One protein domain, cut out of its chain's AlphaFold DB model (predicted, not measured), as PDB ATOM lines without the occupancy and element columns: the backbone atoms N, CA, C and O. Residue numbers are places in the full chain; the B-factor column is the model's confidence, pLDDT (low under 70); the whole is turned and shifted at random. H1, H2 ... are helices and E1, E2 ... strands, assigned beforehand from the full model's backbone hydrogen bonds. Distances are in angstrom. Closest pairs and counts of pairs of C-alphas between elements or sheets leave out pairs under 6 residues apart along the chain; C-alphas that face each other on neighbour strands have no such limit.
ATOM      1  N   VAL A 116       1.342  -3.054   2.958       92.00
ATOM      2  CA  VAL A 116       1.885  -4.421   3.020       92.00
ATOM      3  C   VAL A 116       1.505  -5.268   1.800       92.00
ATOM      4  O   VAL A 116       2.274  -6.134   1.409       92.00
ATOM      5  N   LEU A 117       0.356  -4.990   1.173       93.00
ATOM      6  CA  LEU A 117      -0.067  -5.640  -0.071       93.00
ATOM      7  C   LEU A 117       0.509  -4.924  -1.304       93.00
ATOM      8  O   LEU A 117       0.788  -5.534  -2.324       93.00
ATOM      9  N   VAL A 118       0.709  -3.612  -1.236       93.44
ATOM     10  CA  VAL A 118       1.159  -2.826  -2.395       93.44
ATOM     11  C   VAL A 118       2.649  -3.029  -2.669       93.44
ATOM     12  O   VAL A 118       3.078  -3.170  -3.813       93.44
ATOM     13  N   SER A 119       3.459  -3.031  -1.613       90.38
ATOM     14  CA  SER A 119       4.913  -3.088  -1.731       90.38
ATOM     15  C   SER A 119       5.412  -4.524  -1.703       90.38
ATOM     16  O   SER A 119       5.312  -5.195  -0.677       90.38
ATOM     17  N   ALA A 120       6.029  -4.966  -2.800       85.56
ATOM     18  CA  ALA A 120       6.741  -6.235  -2.821       85.56
ATOM     19  C   ALA A 120       7.861  -6.227  -1.767       85.56
ATOM     20  O   ALA A 120       8.668  -5.294  -1.701       85.56
ATOM     21  N   ASN A 121       7.914  -7.265  -0.934       87.25
ATOM     22  CA  ASN A 121       8.901  -7.373   0.132       87.25
ATOM     23  C   ASN A 121       9.393  -8.809   0.269       87.25
ATOM     24  O   ASN A 121       8.603  -9.748   0.282       87.25
ATOM     25  N   GLN A 122      10.703  -8.963   0.421       89.06
ATOM     26  CA  GLN A 122      11.329 -10.246   0.687       89.06
ATOM     27  C   GLN A 122      12.240 -10.115   1.903       89.06
ATOM     28  O   GLN A 122      13.096  -9.231   1.956       89.06
ATOM     29  N   GLY A 123      12.074 -11.024   2.858       87.75
ATOM     30  CA  GLY A 123      12.866 -11.073   4.079       87.75
ATOM     31  C   GLY A 123      13.185 -12.509   4.468       87.75
ATOM     32  O   GLY A 123      12.320 -13.383   4.427       87.75
ATOM     33  N   ILE A 124      14.433 -12.757   4.856       89.44
ATOM     34  CA  ILE A 124      14.876 -14.042   5.400       89.44
ATOM     35  C   ILE A 124      15.225 -13.801   6.863       89.44
ATOM     36  O   ILE A 124      16.126 -13.024   7.171       89.44
ATOM     37  N   ALA A 125      14.489 -14.452   7.755       88.94
ATOM     38  CA  ALA A 125      14.728 -14.425   9.187       88.94
ATOM     39  C   ALA A 125      15.233 -15.797   9.660       88.94
ATOM     40  O   ALA A 125      15.395 -16.740   8.881       88.94
ATOM     41  N   VAL A 126      15.505 -15.927  10.955       88.38
ATOM     42  CA  VAL A 126      15.971 -17.193  11.530       88.38
ATOM     43  C   VAL A 126      14.806 -18.185  11.575       88.38
ATOM     44  O   VAL A 126      13.826 -17.972  12.282       88.38
ATOM     45  N   GLY A 127      14.897 -19.263  10.792       86.50
ATOM     46  CA  GLY A 127      13.882 -20.324  10.743       86.50
ATOM     47  C   GLY A 127      12.602 -19.976   9.973       86.50
ATOM     48  O   GLY A 127      11.679 -20.786   9.937       86.50
ATOM     49  N   MET A 128      12.526 -18.801   9.340       90.44
ATOM     50  CA  MET A 128      11.366 -18.388   8.548       90.44
ATOM     51  C   MET A 128      11.756 -17.434   7.417       90.44
ATOM     52  O   MET A 128      12.760 -16.734   7.488       90.44
ATOM     53  N   ALA A 129      10.924 -17.372   6.384       89.94
ATOM     54  CA  ALA A 129      11.037 -16.393   5.310       89.94
ATOM     55  C   ALA A 129       9.694 -15.684   5.117       89.94
ATOM     56  O   ALA A 129       8.647 -16.225   5.484       89.94
ATOM     57  N   SER A 130       9.736 -14.493   4.536       92.81
ATOM     58  CA  SER A 130       8.578 -13.757   4.044       92.81
ATOM     59  C   SER A 130       8.842 -13.350   2.600       92.81
ATOM     60  O   SER A 130       9.948 -12.919   2.267       92.81
ATOM     61  N   ASN A 131       7.848 -13.545   1.743       92.62
ATOM     62  CA  ASN A 131       7.880 -13.127   0.351       92.62
ATOM     63  C   ASN A 131       6.487 -12.630  -0.044       92.62
ATOM     64  O   ASN A 131       5.593 -13.418  -0.364       92.62
ATOM     65  N   LEU A 132       6.295 -11.321   0.059       91.12
ATOM     66  CA  LEU A 132       5.083 -10.619  -0.326       91.12
ATOM     67  C   LEU A 132       5.214 -10.180  -1.778       91.12
ATOM     68  O   LEU A 132       6.132  -9.436  -2.133       91.12
ATOM     69  N   CYS A 133       4.285 -10.635  -2.611       88.56
ATOM     70  CA  CYS A 133       4.141 -10.106  -3.954       88.56
ATOM     71  C   CYS A 133       3.452  -8.735  -3.888       88.56
ATOM     72  O   CYS A 133       2.590  -8.503  -3.043       88.56
ATOM     73  N   GLY A 134       3.882  -7.816  -4.752       89.62
ATOM     74  CA  GLY A 134       3.251  -6.506  -4.874       89.62
ATOM     75  C   GLY A 134       1.917  -6.608  -5.606       89.62
ATOM     76  O   GLY A 134       1.738  -7.452  -6.488       89.62
ATOM     77  N   PHE A 135       0.990  -5.735  -5.242       93.88
ATOM     78  CA  PHE A 135      -0.293  -5.559  -5.906       93.88
ATOM     79  C   PHE A 135      -0.466  -4.113  -6.359       93.88
ATOM     80  O   PHE A 135       0.113  -3.180  -5.793       93.88
ATOM     81  N   ASN A 136      -1.321  -3.918  -7.359       95.00
ATOM     82  CA  ASN A 136      -1.652  -2.587  -7.832       95.00
ATOM     83  C   ASN A 136      -2.372  -1.778  -6.739       95.00
ATOM     84  O   ASN A 136      -3.352  -2.240  -6.153       95.00
ATOM     85  N   LEU A 137      -1.924  -0.545  -6.483       94.12
ATOM     86  CA  LEU A 137      -2.505   0.304  -5.436       94.12
ATOM     87  C   LEU A 137      -4.000   0.581  -5.652       94.12
ATOM     88  O   LEU A 137      -4.751   0.597  -4.677       94.12
ATOM     89  N   GLY A 138      -4.432   0.786  -6.900       94.62
ATOM     90  CA  GLY A 138      -5.838   1.032  -7.230       94.62
ATOM     91  C   GLY A 138      -6.713  -0.168  -6.876       94.62
ATOM     92  O   GLY A 138      -7.657  -0.031  -6.103       94.62
ATOM     93  N   GLU A 139      -6.324  -1.358  -7.340       95.25
ATOM     94  CA  GLU A 139      -7.043  -2.609  -7.052       95.25
ATOM     95  C   GLU A 139      -7.086  -2.919  -5.552       95.25
ATOM     96  O   GLU A 139      -8.111  -3.352  -5.021       95.25
ATOM     97  N   VAL A 140      -5.991  -2.650  -4.837       95.75
ATOM     98  CA  VAL A 140      -5.926  -2.816  -3.383       95.75
ATOM     99  C   VAL A 140      -6.882  -1.856  -2.669       95.75
ATOM    100  O   VAL A 140      -7.588  -2.269  -1.744       95.75
ATOM    101  N   CYS A 141      -6.953  -0.591  -3.094       94.75
ATOM    102  CA  CYS A 141      -7.890   0.381  -2.525       94.75
ATOM    103  C   CYS A 141      -9.345  -0.022  -2.790       94.75
ATOM    104  O   CYS A 141     -10.149  -0.042  -1.856       94.75
ATOM    105  N   ASP A 142      -9.670  -0.411  -4.024       96.00
ATOM    106  CA  ASP A 142     -11.017  -0.841  -4.408       96.00
ATOM    107  C   ASP A 142     -11.449  -2.097  -3.644       96.00
ATOM    108  O   ASP A 142     -12.558  -2.155  -3.106       96.00
ATOM    109  N   THR A 143     -10.540  -3.065  -3.502       95.25
ATOM    110  CA  THR A 143     -10.755  -4.281  -2.705       95.25
ATOM    111  C   THR A 143     -10.994  -3.949  -1.238       95.25
ATOM    112  O   THR A 143     -11.903  -4.499  -0.621       95.25
ATOM    113  N   THR A 144     -10.226  -3.011  -0.680       94.88
ATOM    114  CA  THR A 144     -10.397  -2.566   0.709       94.88
ATOM    115  C   THR A 144     -11.758  -1.894   0.909       94.88
ATOM    116  O   THR A 144     -12.452  -2.178   1.883       94.88
ATOM    117  N   ILE A 145     -12.186  -1.039  -0.027       95.12
ATOM    118  CA  ILE A 145     -13.503  -0.386   0.015       95.12
ATOM    119  C   ILE A 145     -14.628  -1.424  -0.083       95.12
ATOM    120  O   ILE A 145     -15.617  -1.328   0.647       95.12
ATOM    121  N   ALA A 146     -14.497  -2.408  -0.975       94.94
ATOM    122  CA  ALA A 146     -15.475  -3.478  -1.131       94.94
ATOM    123  C   ALA A 146     -15.560  -4.358   0.127       94.94
ATOM    124  O   ALA A 146     -16.660  -4.622   0.612       94.94
ATOM    125  N   PHE A 147     -14.412  -4.713   0.709       94.81
ATOM    126  CA  PHE A 147     -14.316  -5.457   1.964       94.81
ATOM    127  C   PHE A 147     -14.966  -4.711   3.141       94.81
ATOM    128  O   PHE A 147     -15.739  -5.296   3.896       94.81
ATOM    129  N   LEU A 148     -14.736  -3.398   3.261       93.62
ATOM    130  CA  LEU A 148     -15.362  -2.571   4.299       93.62
ATOM    131  C   LEU A 148     -16.892  -2.497   4.172       93.62
ATOM    132  O   LEU A 148     -17.584  -2.349   5.177       93.62
ATOM    133  N   LYS A 149     -17.430  -2.581   2.948       95.25
ATOM    134  CA  LYS A 149     -18.882  -2.611   2.700       95.25
ATOM    135  C   LYS A 149     -19.482  -3.993   2.940       95.25
ATOM    136  O   LYS A 149     -20.606  -4.091   3.422       95.25
ATOM    137  N   ASN A 150     -18.757  -5.043   2.570       94.19
ATOM    138  CA  ASN A 150     -19.168  -6.427   2.731       94.19
ATOM    139  C   ASN A 150     -17.965  -7.278   3.166       94.19
ATOM    140  O   ASN A 150     -17.135  -7.628   2.323       94.19
ATOM    141  N   PRO A 151     -17.903  -7.701   4.440       90.31
ATOM    142  CA  PRO A 151     -16.830  -8.561   4.923       90.31
ATOM    143  C   PRO A 151     -16.710  -9.879   4.154       90.31
ATOM    144  O   PRO A 151     -15.620 -10.416   4.070       90.31
ATOM    145  N   ASN A 152     -17.775 -10.387   3.523       90.88
ATOM    146  CA  ASN A 152     -17.740 -11.615   2.715       90.88
ATOM    147  C   ASN A 152     -17.437 -11.362   1.226       90.88
ATOM    148  O   ASN A 152     -17.663 -12.242   0.397       90.88
ATOM    149  N   HIS A 153     -16.956 -10.166   0.869       91.56
ATOM    150  CA  HIS A 153     -16.600  -9.809  -0.507       91.56
ATOM    151  C   HIS A 153     -15.585 -10.787  -1.109       91.56
ATOM    152  O   HIS A 153     -14.635 -11.195  -0.435       91.56
ATOM    153  N   ASP A 154     -15.777 -11.145  -2.376       90.19
ATOM    154  CA  ASP A 154     -14.835 -11.982  -3.113       90.19
ATOM    155  C   ASP A 154     -13.627 -11.153  -3.556       90.19
ATOM    156  O   ASP A 154     -13.711 -10.335  -4.473       90.19
ATOM    157  N   ILE A 155     -12.487 -11.381  -2.906       91.38
ATOM    158  CA  ILE A 155     -11.249 -10.627  -3.126       91.38
ATOM    159  C   ILE A 155     -10.758 -10.766  -4.571       91.38
ATOM    160  O   ILE A 155     -10.278  -9.783  -5.129       91.38
ATOM    161  N   LEU A 156     -10.929 -11.935  -5.202       90.69
ATOM    162  CA  LEU A 156     -10.474 -12.171  -6.581       90.69
ATOM    163  C   LEU A 156     -11.219 -11.311  -7.612       90.69
ATOM    164  O   LEU A 156     -10.706 -11.069  -8.704       90.69
ATOM    165  N   SER A 157     -12.425 -10.844  -7.279       90.50
ATOM    166  CA  SER A 157     -13.229 -10.019  -8.184       90.50
ATOM    167  C   SER A 157     -12.674  -8.599  -8.357       90.50
ATOM    168  O   SER A 157     -12.861  -7.991  -9.411       90.50
ATOM    169  N   THR A 158     -11.985  -8.071  -7.340       93.00
ATOM    170  CA  THR A 158     -11.446  -6.700  -7.321       93.00
ATOM    171  C   THR A 158      -9.922  -6.657  -7.352       93.00
ATOM    172  O   THR A 158      -9.368  -5.740  -7.950       93.00
ATOM    173  N   LEU A 159      -9.254  -7.647  -6.753       92.75
ATOM    174  CA  LEU A 159      -7.808  -7.836  -6.796       92.75
ATOM    175  C   LEU A 159      -7.510  -8.976  -7.770       92.75
ATOM    176  O   LEU A 159      -7.713 -10.143  -7.440       92.75
ATOM    177  N   LYS A 160      -7.092  -8.654  -8.995       90.31
ATOM    178  CA  LYS A 160      -7.079  -9.654 -10.077       90.31
ATOM    179  C   LYS A 160      -5.861 -10.558 -10.010       90.31
ATOM    180  O   LYS A 160      -5.967 -11.775 -10.164       90.31
ATOM    181  N   ALA A 161      -4.696  -9.940  -9.870       91.56
ATOM    182  CA  ALA A 161      -3.413 -10.615  -9.884       91.56
ATOM    183  C   ALA A 161      -2.336  -9.726  -9.240       91.56
ATOM    184  O   ALA A 161      -2.491  -8.505  -9.190       91.56
ATOM    185  N   PRO A 162      -1.233 -10.322  -8.762       91.75
ATOM    186  CA  PRO A 162      -0.038  -9.571  -8.397       91.75
ATOM    187  C   PRO A 162       0.475  -8.720  -9.561       91.75
ATOM    188  O   PRO A 162       0.500  -9.174 -10.707       91.75
ATOM    189  N   ASP A 163       0.921  -7.512  -9.240       91.94
ATOM    190  CA  ASP A 163       1.489  -6.548 -10.180       91.94
ATOM    191  C   ASP A 163       2.965  -6.352  -9.813       91.94
ATOM    192  O   ASP A 163       3.312  -6.042  -8.669       91.94
ATOM    193  N   LEU A 164       3.859  -6.629 -10.762       91.31
ATOM    194  CA  LEU A 164       5.301  -6.636 -10.528       91.31
ATOM    195  C   LEU A 164       5.945  -5.426 -11.208       91.31
ATOM    196  O   LEU A 164       5.615  -5.111 -12.349       91.31
ATOM    197  N   PRO A 165       6.928  -4.776 -10.565       88.69
ATOM    198  CA  PRO A 165       7.522  -3.543 -11.083       88.69
ATOM    199  C   PRO A 165       8.343  -3.750 -12.363       88.69
ATOM    200  O   PRO A 165       8.515  -2.809 -13.131       88.69
ATOM    201  N   THR A 166       8.834  -4.968 -12.617       87.56
ATOM    202  CA  THR A 166       9.523  -5.331 -13.868       87.56
ATOM    203  C   THR A 166       8.558  -5.722 -14.990       87.56
ATOM    204  O   THR A 166       9.006  -6.027 -16.096       87.56
ATOM    205  N   GLY A 167       7.248  -5.727 -14.718       87.62
ATOM    206  CA  GLY A 167       6.215  -6.197 -15.631       87.62
ATOM    207  C   GLY A 167       6.190  -7.722 -15.755       87.62
ATOM    208  O   GLY A 167       6.265  -8.457 -14.767       87.62
ATOM    209  N   GLY A 168       6.070  -8.194 -16.992       89.38
ATOM    210  CA  GLY A 168       5.902  -9.593 -17.355       89.38
ATOM    211  C   GLY A 168       4.449  -9.979 -17.636       89.38
ATOM    212  O   GLY A 168       3.505  -9.202 -17.488       89.38
ATOM    213  N   GLU A 169       4.279 -11.213 -18.093       91.56
ATOM    214  CA  GLU A 169       3.000 -11.879 -18.318       91.56
ATOM    215  C   GLU A 169       2.807 -12.954 -17.252       91.56
ATOM    216  O   GLU A 169       3.485 -13.983 -17.253       91.56
ATOM    217  N   LEU A 170       1.873 -12.733 -16.334       91.94
ATOM    218  CA  LEU A 170       1.487 -13.747 -15.363       91.94
ATOM    219  C   LEU A 170       0.657 -14.839 -16.055       91.94
ATOM    220  O   LEU A 170      -0.322 -14.546 -16.743       91.94
ATOM    221  N   LEU A 171       1.025 -16.105 -15.851       90.62
ATOM    222  CA  LEU A 171       0.204 -17.235 -16.288       90.62
ATOM    223  C   LEU A 171      -0.972 -17.387 -15.325       90.62
ATOM    224  O   LEU A 171      -0.812 -17.880 -14.210       90.62
ATOM    225  N   TYR A 172      -2.134 -16.905 -15.759       89.38
ATOM    226  CA  TYR A 172      -3.315 -16.809 -14.914       89.38
ATOM    227  C   TYR A 172      -3.896 -18.189 -14.599       89.38
ATOM    228  O   TYR A 172      -4.354 -18.907 -15.487       89.38
ATOM    229  N   ASP A 173      -3.904 -18.521 -13.312       91.25
ATOM    230  CA  ASP A 173      -4.586 -19.677 -12.745       91.25
ATOM    231  C   ASP A 173      -5.401 -19.199 -11.539       91.25
ATOM    232  O   ASP A 173      -4.856 -18.879 -10.479       91.25
ATOM    233  N   ALA A 174      -6.720 -19.119 -11.721       89.19
ATOM    234  CA  ALA A 174      -7.636 -18.622 -10.701       89.19
ATOM    235  C   ALA A 174      -7.634 -19.489  -9.432       89.19
ATOM    236  O   ALA A 174      -7.772 -18.956  -8.332       89.19
ATOM    237  N   ALA A 175      -7.454 -20.808  -9.562       90.75
ATOM    238  CA  ALA A 175      -7.439 -21.708  -8.414       90.75
ATOM    239  C   ALA A 175      -6.156 -21.516  -7.593       90.75
ATOM    240  O   ALA A 175      -6.217 -21.408  -6.366       90.75
ATOM    241  N   ALA A 176      -5.009 -21.399  -8.269       90.88
ATOM    242  CA  ALA A 176      -3.732 -21.133  -7.609       90.88
ATOM    243  C   ALA A 176      -3.712 -19.755  -6.924       90.88
ATOM    244  O   ALA A 176      -3.302 -19.646  -5.768       90.88
ATOM    245  N   LEU A 177      -4.198 -18.708  -7.602       91.44
ATOM    246  CA  LEU A 177      -4.289 -17.361  -7.027       91.44
ATOM    247  C   LEU A 177      -5.275 -17.302  -5.855       91.44
ATOM    248  O   LEU A 177      -4.963 -16.698  -4.830       91.44
ATOM    249  N   GLY A 178      -6.423 -17.976  -5.966       91.88
ATOM    250  CA  GLY A 178      -7.392 -18.075  -4.877       91.88
ATOM    251  C   GLY A 178      -6.808 -18.723  -3.624       91.88
ATOM    252  O   GLY A 178      -7.016 -18.222  -2.519       91.88
ATOM    253  N   GLU A 179      -6.010 -19.782  -3.780       92.75
ATOM    254  CA  GLU A 179      -5.347 -20.432  -2.648       92.75
ATOM    255  C   GLU A 179      -4.269 -19.545  -2.012       92.75
ATOM    256  O   GLU A 179      -4.192 -19.466  -0.781       92.75
ATOM    257  N   ILE A 180      -3.499 -18.807  -2.824       93.31
ATOM    258  CA  ILE A 180      -2.542 -17.805  -2.326       93.31
ATOM    259  C   ILE A 180      -3.278 -16.731  -1.523       93.31
ATOM    260  O   ILE A 180      -2.833 -16.361  -0.439       93.31
ATOM    261  N   TYR A 181      -4.418 -16.240  -2.007       92.81
ATOM    262  CA  TYR A 181      -5.149 -15.170  -1.326       92.81
ATOM    263  C   TYR A 181      -5.818 -15.653  -0.042       92.81
ATOM    264  O   TYR A 181      -5.956 -14.878   0.904       92.81
ATOM    265  N   ARG A 182      -6.206 -16.929   0.011       92.56
ATOM    266  CA  ARG A 182      -6.824 -17.550   1.185       92.56
ATOM    267  C   ARG A 182      -5.808 -17.909   2.268       92.56
ATOM    268  O   ARG A 182      -6.106 -17.726   3.440       92.56
ATOM    269  N   THR A 183      -4.643 -18.436   1.893       92.69
ATOM    270  CA  THR A 183      -3.662 -18.995   2.847       92.69
ATOM    271  C   THR A 183      -2.408 -18.151   3.032       92.69
ATOM    272  O   THR A 183      -1.642 -18.387   3.965       92.69
ATOM    273  N   GLY A 184      -2.148 -17.214   2.121       90.88
ATOM    274  CA  GLY A 184      -0.907 -16.449   2.064       90.88
ATOM    275  C   GLY A 184       0.290 -17.230   1.521       90.88
ATOM    276  O   GLY A 184       1.401 -16.697   1.518       90.88
ATOM    277  N   ARG A 185       0.110 -18.483   1.080       93.19
ATOM    278  CA  ARG A 185       1.184 -19.338   0.556       93.19
ATOM    279  C   ARG A 185       0.859 -19.858  -0.835       93.19
ATOM    280  O   ARG A 185      -0.265 -20.250  -1.118       93.19
ATOM    281  N   GLY A 186       1.880 -19.935  -1.678       92.75
ATOM    282  CA  GLY A 186       1.797 -20.612  -2.970       92.75
ATOM    283  C   GLY A 186       2.837 -20.093  -3.946       92.75
ATOM    284  O   GLY A 186       3.827 -19.477  -3.549       92.75
ATOM    285  N   SER A 187       2.627 -20.346  -5.230       92.69
ATOM    286  CA  SER A 187       3.460 -19.781  -6.282       92.69
ATOM    287  C   SER A 187       2.678 -19.583  -7.572       92.69
ATOM    288  O   SER A 187       1.700 -20.280  -7.839       92.69
ATOM    289  N   PHE A 188       3.127 -18.629  -8.380       92.94
ATOM    290  CA  PHE A 188       2.596 -18.376  -9.715       92.94
ATOM    291  C   PHE A 188       3.744 -18.204 -10.709       92.94
ATOM    292  O   PHE A 188       4.866 -17.867 -10.331       92.94
ATOM    293  N   LYS A 189       3.483 -18.453 -11.992       93.12
ATOM    294  CA  LYS A 189       4.500 -18.339 -13.043       93.12
ATOM    295  C   LYS A 189       4.394 -17.001 -13.754       93.12
ATOM    296  O   LYS A 189       3.294 -16.563 -14.085       93.12
ATOM    297  N   VAL A 190       5.544 -16.403 -14.036       94.44
ATOM    298  CA  VAL A 190       5.669 -15.156 -14.789       94.44
ATOM    299  C   VAL A 190       6.538 -15.412 -16.007       94.44
ATOM    300  O   VAL A 190       7.596 -16.029 -15.909       94.44
ATOM    301  N   SER A 273       9.089 -19.026 -11.642       91.31
ATOM    302  CA  SER A 273       8.063 -19.182 -10.620       91.31
ATOM    303  C   SER A 273       8.305 -18.215  -9.468       91.31
ATOM    304  O   SER A 273       9.272 -18.351  -8.725       91.31
ATOM    305  N   GLN A 274       7.351 -17.321  -9.237       90.44
ATOM    306  CA  GLN A 274       7.334 -16.446  -8.076       90.44
ATOM    307  C   GLN A 274       6.651 -17.129  -6.901       90.44
ATOM    308  O   GLN A 274       5.472 -17.475  -6.960       90.44
ATOM    309  N   SER A 275       7.409 -17.342  -5.828       91.00
ATOM    310  CA  SER A 275       6.879 -17.853  -4.564       91.00
ATOM    311  C   SER A 275       6.204 -16.736  -3.768       91.00
ATOM    312  O   SER A 275       6.666 -15.602  -3.758       91.00
ATOM    313  N   CYS A 276       5.114 -17.065  -3.086       92.56
ATOM    314  CA  CYS A 276       4.396 -16.188  -2.171       92.56
ATOM    315  C   CYS A 276       4.373 -16.832  -0.789       92.56
ATOM    316  O   CYS A 276       4.040 -18.011  -0.643       92.56
ATOM    317  N   ASN A 277       4.740 -16.054   0.222       93.94
ATOM    318  CA  ASN A 277       4.657 -16.434   1.621       93.94
ATOM    319  C   ASN A 277       4.443 -15.175   2.468       93.94
ATOM    320  O   ASN A 277       5.406 -14.500   2.836       93.94
ATOM    321  N   PHE A 278       3.185 -14.853   2.755       93.88
ATOM    322  CA  PHE A 278       2.781 -13.638   3.463       93.88
ATOM    323  C   PHE A 278       2.956 -13.804   4.971       93.88
ATOM    324  O   PHE A 278       1.994 -13.929   5.726       93.88
ATOM    325  N   ASN A 279       4.213 -13.846   5.402       93.38
ATOM    326  CA  ASN A 279       4.572 -13.901   6.808       93.38
ATOM    327  C   ASN A 279       4.748 -12.476   7.350       93.38
ATOM    328  O   ASN A 279       5.662 -11.761   6.929       93.38
ATOM    329  N   ILE A 280       3.853 -12.061   8.245       92.50
ATOM    330  CA  ILE A 280       3.745 -10.692   8.763       92.50
ATOM    331  C   ILE A 280       3.754 -10.734  10.294       92.50
ATOM    332  O   ILE A 280       3.257 -11.675  10.911       92.50
ATOM    333  N   LEU A 281       4.328  -9.707  10.920       92.25
ATOM    334  CA  LEU A 281       4.304  -9.542  12.370       92.25
ATOM    335  C   LEU A 281       2.976  -8.916  12.809       92.25
ATOM    336  O   LEU A 281       2.701  -7.763  12.484       92.25
ATOM    337  N   ILE A 282       2.195  -9.650  13.598       91.25
ATOM    338  CA  ILE A 282       0.987  -9.150  14.261       91.25
ATOM    339  C   ILE A 282       1.265  -9.103  15.760       91.25
ATOM    340  O   ILE A 282       1.582 -10.128  16.364       91.25
ATOM    341  N   ALA A 283       1.206  -7.905  16.350       86.31
ATOM    342  CA  ALA A 283       1.551  -7.670  17.757       86.31
ATOM    343  C   ALA A 283       2.913  -8.282  18.169       86.31
ATOM    344  O   ALA A 283       3.070  -8.821  19.261       86.31
ATOM    345  N   GLY A 284       3.898  -8.237  17.263       86.88
ATOM    346  CA  GLY A 284       5.245  -8.780  17.477       86.88
ATOM    347  C   GLY A 284       5.408 -10.279  17.198       86.88
ATOM    348  O   GLY A 284       6.534 -10.770  17.232       86.88
ATOM    349  N   MET A 285       4.335 -11.009  16.874       90.19
ATOM    350  CA  MET A 285       4.399 -12.439  16.552       90.19
ATOM    351  C   MET A 285       4.283 -12.689  15.040       90.19
ATOM    352  O   MET A 285       3.354 -12.173  14.413       90.19
ATOM    353  N   PRO A 286       5.180 -13.490  14.435       92.50
ATOM    354  CA  PRO A 286       5.102 -13.834  13.019       92.50
ATOM    355  C   PRO A 286       3.924 -14.776  12.754       92.50
ATOM    356  O   PRO A 286       3.804 -15.834  13.376       92.50
ATOM    357  N   ARG A 287       3.060 -14.395  11.815       93.06
ATOM    358  CA  ARG A 287       1.910 -15.184  11.366       93.06
ATOM    359  C   ARG A 287       1.862 -15.191   9.847       93.06
ATOM    360  O   ARG A 287       2.092 -14.169   9.205       93.06
ATOM    361  N   VAL A 288       1.527 -16.347   9.280       93.38
ATOM    362  CA  VAL A 288       1.215 -16.444   7.854       93.38
ATOM    363  C   VAL A 288      -0.277 -16.294   7.671       93.38
ATOM    364  O   VAL A 288      -1.035 -16.987   8.346       93.38
ATOM    365  N   MET A 289      -0.663 -15.363   6.804       93.81
ATOM    366  CA  MET A 289      -2.048 -14.928   6.674       93.81
ATOM    367  C   MET A 289      -2.440 -14.715   5.215       93.81
ATOM    368  O   MET A 289      -1.622 -14.300   4.391       93.81
ATOM    369  N   GLY A 290      -3.711 -14.960   4.908       93.81
ATOM    370  CA  GLY A 290      -4.301 -14.606   3.620       93.81
ATOM    371  C   GLY A 290      -4.518 -13.097   3.461       93.81
ATOM    372  O   GLY A 290      -4.470 -12.327   4.418       93.81
ATOM    373  N   VAL A 291      -4.840 -12.664   2.240       93.88
ATOM    374  CA  VAL A 291      -5.147 -11.256   1.922       93.88
ATOM    375  C   VAL A 291      -6.328 -10.748   2.754       93.88
ATOM    376  O   VAL A 291      -6.309  -9.612   3.217       93.88
ATOM    377  N   ARG A 292      -7.333 -11.599   2.994       93.50
ATOM    378  CA  ARG A 292      -8.496 -11.266   3.831       93.50
ATOM    379  C   ARG A 292      -8.091 -10.891   5.254       93.50
ATOM    380  O   ARG A 292      -8.440  -9.815   5.720       93.50
ATOM    381  N   GLU A 293      -7.338 -11.765   5.911       94.00
ATOM    382  CA  GLU A 293      -6.872 -11.561   7.286       94.00
ATOM    383  C   GLU A 293      -5.978 -10.316   7.384       94.00
ATOM    384  O   GLU A 293      -6.072  -9.549   8.336       94.00
ATOM    385  N   ILE A 294      -5.151 -10.054   6.364       94.44
ATOM    386  CA  ILE A 294      -4.335  -8.834   6.293       94.44
ATOM    387  C   ILE A 294      -5.215  -7.577   6.259       94.44
ATOM    388  O   ILE A 294      -4.918  -6.600   6.951       94.44
ATOM    389  N   LEU A 295      -6.295  -7.585   5.469       94.62
ATOM    390  CA  LEU A 295      -7.245  -6.472   5.417       94.62
ATOM    391  C   LEU A 295      -8.004  -6.313   6.742       94.62
ATOM    392  O   LEU A 295      -8.213  -5.183   7.180       94.62
ATOM    393  N   GLU A 296      -8.373  -7.406   7.408       94.38
ATOM    394  CA  GLU A 296      -9.002  -7.377   8.737       94.38
ATOM    395  C   GLU A 296      -8.100  -6.702   9.777       94.38
ATOM    396  O   GLU A 296      -8.509  -5.725  10.408       94.38
ATOM    397  N   GLU A 297      -6.847  -7.143   9.894       94.56
ATOM    398  CA  GLU A 297      -5.882  -6.571  10.841       94.56
ATOM    399  C   GLU A 297      -5.574  -5.098  10.517       94.56
ATOM    400  O   GLU A 297      -5.579  -4.237  11.403       94.56
ATOM    401  N   TRP A 298      -5.374  -4.766   9.233       94.50
ATOM    402  CA  TRP A 298      -5.107  -3.387   8.821       94.50
ATOM    403  C   TRP A 298      -6.303  -2.462   9.075       94.50
ATOM    404  O   TRP A 298      -6.122  -1.346   9.567       94.50
ATOM    405  N   THR A 299      -7.531  -2.903   8.775       93.81
ATOM    406  CA  THR A 299      -8.739  -2.091   9.000       93.81
ATOM    407  C   THR A 299      -9.015  -1.876  10.486       93.81
ATOM    408  O   THR A 299      -9.340  -0.751  10.876       93.81
ATOM    409  N   ALA A 300      -8.829  -2.905  11.320       93.69
ATOM    410  CA  ALA A 300      -8.962  -2.800  12.771       93.69
ATOM    411  C   ALA A 300      -7.970  -1.782  13.354       93.69
ATOM    412  O   ALA A 300      -8.369  -0.863  14.077       93.69
ATOM    413  N   TRP A 301      -6.696  -1.889  12.969       93.06
ATOM    414  CA  TRP A 301      -5.658  -0.943  13.374       93.06
ATOM    415  C   TRP A 301      -5.951   0.480  12.870       93.06
ATOM    416  O   TRP A 301      -5.927   1.442  13.643       93.06
ATOM    417  N   ARG A 302      -6.330   0.633  11.595       92.88
ATOM    418  CA  ARG A 302      -6.610   1.944  10.994       92.88
ATOM    419  C   ARG A 302      -7.797   2.635  11.662       92.88
ATOM    420  O   ARG A 302      -7.755   3.854  11.854       92.88
ATOM    421  N   ALA A 303      -8.841   1.887  12.018       93.31
ATOM    422  CA  ALA A 303      -9.999   2.413  12.734       93.31
ATOM    423  C   ALA A 303      -9.604   3.001  14.097       93.31
ATOM    424  O   ALA A 303     -10.103   4.068  14.471       93.31
ATOM    425  N   ASP A 304      -8.677   2.355  14.809       93.00
ATOM    426  CA  ASP A 304      -8.166   2.879  16.073       93.00
ATOM    427  C   ASP A 304      -7.326   4.149  15.884       93.00
ATOM    428  O   ASP A 304      -7.597   5.166  16.526       93.00
ATOM    429  N   SER A 305      -6.414   4.173  14.906       92.62
ATOM    430  CA  SER A 305      -5.651   5.388  14.582       92.62
ATOM    431  C   SER A 305      -6.558   6.572  14.220       92.62
ATOM    432  O   SER A 305      -6.307   7.704  14.641       92.62
ATOM    433  N   VAL A 306      -7.647   6.346  13.467       93.31
ATOM    434  CA  VAL A 306      -8.639   7.401  13.171       93.31
ATOM    435  C   VAL A 306      -9.353   7.859  14.443       93.31
ATOM    436  O   VAL A 306      -9.553   9.062  14.627       93.31
ATOM    437  N   ARG A 307      -9.726   6.931  15.329       94.50
ATOM    438  CA  ARG A 307     -10.374   7.245  16.606       94.50
ATOM    439  C   ARG A 307      -9.470   8.115  17.485       94.50
ATOM    440  O   ARG A 307      -9.922   9.164  17.950       94.50
ATOM    441  N   ARG A 308      -8.197   7.742  17.648       94.19
ATOM    442  CA  ARG A 308      -7.195   8.520  18.400       94.19
ATOM    443  C   ARG A 308      -7.039   9.933  17.846       94.19
ATOM    444  O   ARG A 308      -7.165  10.905  18.590       94.19
ATOM    445  N   ARG A 309      -6.928  10.061  16.518       94.06
ATOM    446  CA  ARG A 309      -6.886  11.356  15.821       94.06
ATOM    447  C   ARG A 309      -8.075  12.256  16.168       94.06
ATOM    448  O   ARG A 309      -7.930  13.466  16.359       94.06
ATOM    449  N   VAL A 310      -9.281  11.688  16.188       94.12
ATOM    450  CA  VAL A 310     -10.509  12.434  16.498       94.12
ATOM    451  C   VAL A 310     -10.490  12.907  17.949       94.12
ATOM    452  O   VAL A 310     -10.757  14.086  18.192       94.12
ATOM    453  N   TYR A 311     -10.105  12.045  18.893       94.69
ATOM    454  CA  TYR A 311      -9.973  12.419  20.303       94.69
ATOM    455  C   TYR A 311      -8.916  13.503  20.532       94.69
ATOM    456  O   TYR A 311      -9.190  14.471  21.245       94.69
ATOM    457  N   PHE A 312      -7.756  13.407  19.877       93.69
ATOM    458  CA  PHE A 312      -6.709  14.426  19.936       93.69
ATOM    459  C   PHE A 312      -7.228  15.797  19.477       93.69
ATOM    460  O   PHE A 312      -7.106  16.804  20.181       93.69
ATOM    461  N   ASN A 313      -7.889  15.834  18.316       93.56
ATOM    462  CA  ASN A 313      -8.456  17.066  17.772       93.56
ATOM    463  C   ASN A 313      -9.601  17.619  18.631       93.56
ATOM    464  O   ASN A 313      -9.717  18.838  18.785       93.56
ATOM    465  N   MET A 314     -10.436  16.746  19.197       95.38
ATOM    466  CA  MET A 314     -11.506  17.130  20.117       95.38
ATOM    467  C   MET A 314     -10.933  17.786  21.374       95.38
ATOM    468  O   MET A 314     -11.347  18.895  21.711       95.38
ATOM    469  N   LYS A 315      -9.934  17.160  22.009       95.12
ATOM    470  CA  LYS A 315      -9.272  17.683  23.211       95.12
ATOM    471  C   LYS A 315      -8.626  19.041  22.946       95.12
ATOM    472  O   LYS A 315      -8.929  20.007  23.636       95.12
ATOM    473  N   LYS A 316      -7.871  19.172  21.849       94.50
ATOM    474  CA  LYS A 316      -7.260  20.449  21.441       94.50
ATOM    475  C   LYS A 316      -8.295  21.562  21.227       94.50
ATOM    476  O   LYS A 316      -8.059  22.716  21.589       94.50
ATOM    477  N   LYS A 317      -9.450  21.239  20.631       94.50
ATOM    478  CA  LYS A 317     -10.556  22.196  20.454       94.50
ATOM    479  C   LYS A 317     -11.233  22.542  21.781       94.50
ATOM    480  O   LYS A 317     -11.582  23.703  21.978       94.50
ATOM    481  N   GLN A 318     -11.394  21.575  22.681       94.81
ATOM    482  CA  GLN A 318     -11.955  21.777  24.016       94.81
ATOM    483  C   GLN A 318     -11.052  22.664  24.883       94.81
ATOM    484  O   GLN A 318     -11.549  23.613  25.487       94.81
ATOM    485  N   ASP A 319      -9.738  22.435  24.861       94.19
ATOM    486  CA  ASP A 319      -8.746  23.257  25.565       94.19
ATOM    487  C   ASP A 319      -8.754  24.695  25.029       94.19
ATOM    488  O   ASP A 319      -8.792  25.663  25.792       94.19
ATOM    489  N   LYS A 320      -8.825  24.853  23.699       93.81
ATOM    490  CA  LYS A 320      -8.958  26.170  23.064       93.81
ATOM    491  C   LYS A 320     -10.272  26.861  23.441       93.81
ATOM    492  O   LYS A 320     -10.266  28.061  23.695       93.81
ATOM    493  N   LEU A 321     -11.390  26.134  23.491       94.19
ATOM    494  CA  LEU A 321     -12.678  26.674  23.932       94.19
ATOM    495  C   LEU A 321     -12.624  27.123  25.397       94.19
ATOM    496  O   LEU A 321     -13.149  28.185  25.722       94.19
ATOM    497  N   HIS A 322     -11.989  26.336  26.267       93.19
ATOM    498  CA  HIS A 322     -11.803  26.686  27.672       93.19
ATOM    499  C   HIS A 322     -10.989  27.978  27.818       93.19
ATOM    500  O   HIS A 322     -11.426  28.902  28.503       93.19
TER     501      HIS A 322
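Overview. This is residues 116 to 190 and 273 to 322 of the 362 residues of the protein "TOP4c domain-containing protein" of uncultured prokaryote (UniProt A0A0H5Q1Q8). A body made of three two-strand pairs and three shorter helices, with one long helix, H4, rooted in it; residues 300 to 322 of H4 stick out as an arm and make the longest axis. In the body, the pairs E1 and E2, E3 and E4, and E5 and E6 make one side, with E2 passing beside the joint where E4 runs on into E5, while H1, H2, H3 and the first residues of H4 make the other side. The printed part has 125 residues, with six named strands and four named helices in the order E1, E2, H1, H2, H3, E3, E4, E5, E6, H4; each pair of strands is a separate antiparallel sheet, and the class is mixed, helices and strands. The whole is loose, with a radius of gyration of the C-alphas of 17.7 A, and it is elongated, spanning 63 by 36 by 28 A.

Along the chain. Strand E1 covers residues 121 to 125, with C-alpha 121 at (8.901, -7.373, 0.132). Strand E2 follows at residues 128 to 132. Helix H1 covers residues 137 to 149 and is 18.5 A from first to last C-alpha, starting at C-alpha 137 at (-2.505, 0.304, -5.436). H2 is a short helix of four residues, 155 to 158. H3, residues 174 to 183, is 14.1 A long. E3, residues 185 to 190, is the longest strand by residues, at 16.5 A. E4 covers residues 273 to 277, E5 residues 279 to 282 and E6 residues 285 to 288. H4, residues 291 to 322, is 46.3 A long and ends at C-alpha 322, at (-11.803, 26.686, 27.672).

Arrangement. E1 and E2 form a hairpin, antiparallel at 179 degrees between their directions, with N 123 and O 130 at 2.9 A and N 130 and O 123 at 2.8 A, within hydrogen-bond range. The closest C-alphas of E2 and E4 are those of Asn 131 and Asn 277, 4.8 A apart; those of E2 and E5 are Ser 130 and Asn 279, 4.9 A apart. H1 and H2 touch, closest at the C-alphas of Thr 143 and Thr 158, 5.3 A apart. H1 and H4 are close but not clearly touching, with the C-alphas of Thr 144 and Leu 295 6.9 A apart, and are about perpendicular at 79 degrees. The closest C-alphas of H3 and E3 are those of Ile 180 and Gly 186, 5.2 A apart. H3 and H4 touch only at their ends, H4 with residues 291 to 292 alone; the C-alphas of Tyr 181 and Val 291 are closest, 5.1 A apart, and the helices run the same way at a steep tilt of 53 degrees. E3 and E4 are antiparallel at 156 degrees, with N 274 and O 188 at 2.8 A. E4 runs on into E5 across a break of 1 residue, at 19 degrees. E5 and E6 form a hairpin, antiparallel at 139 degrees, with N 280 and O 287 at 2.9 A. E5 and H4 are only just apart, closest at 8.1 A. In H1, H3 and H4 every O i to N i+4 pair is within hydrogen-bond range; H2 is too short for such a pair, and its 1 pair of O i and N i+3 is within range.

Size, cuts and confidence. The two C-alphas farthest apart in the domain, those of Leu 171 and His 322, are 63.3 A apart. Without residues 300 to 322, which stand free, the body has 102 residues and spans 38 by 35 by 23 A. Residues 191 to 272 are not printed, and C-alphas 190 and 273 lie 6.3 A apart across this cut, which falls in the link from E3 to E4. Of the links that are printed whole, the one from H2 to H3, residues 159 to 173, is long; the others are tight. The mean pLDDT of the printed part is 92.3, and no printed residue is under 70.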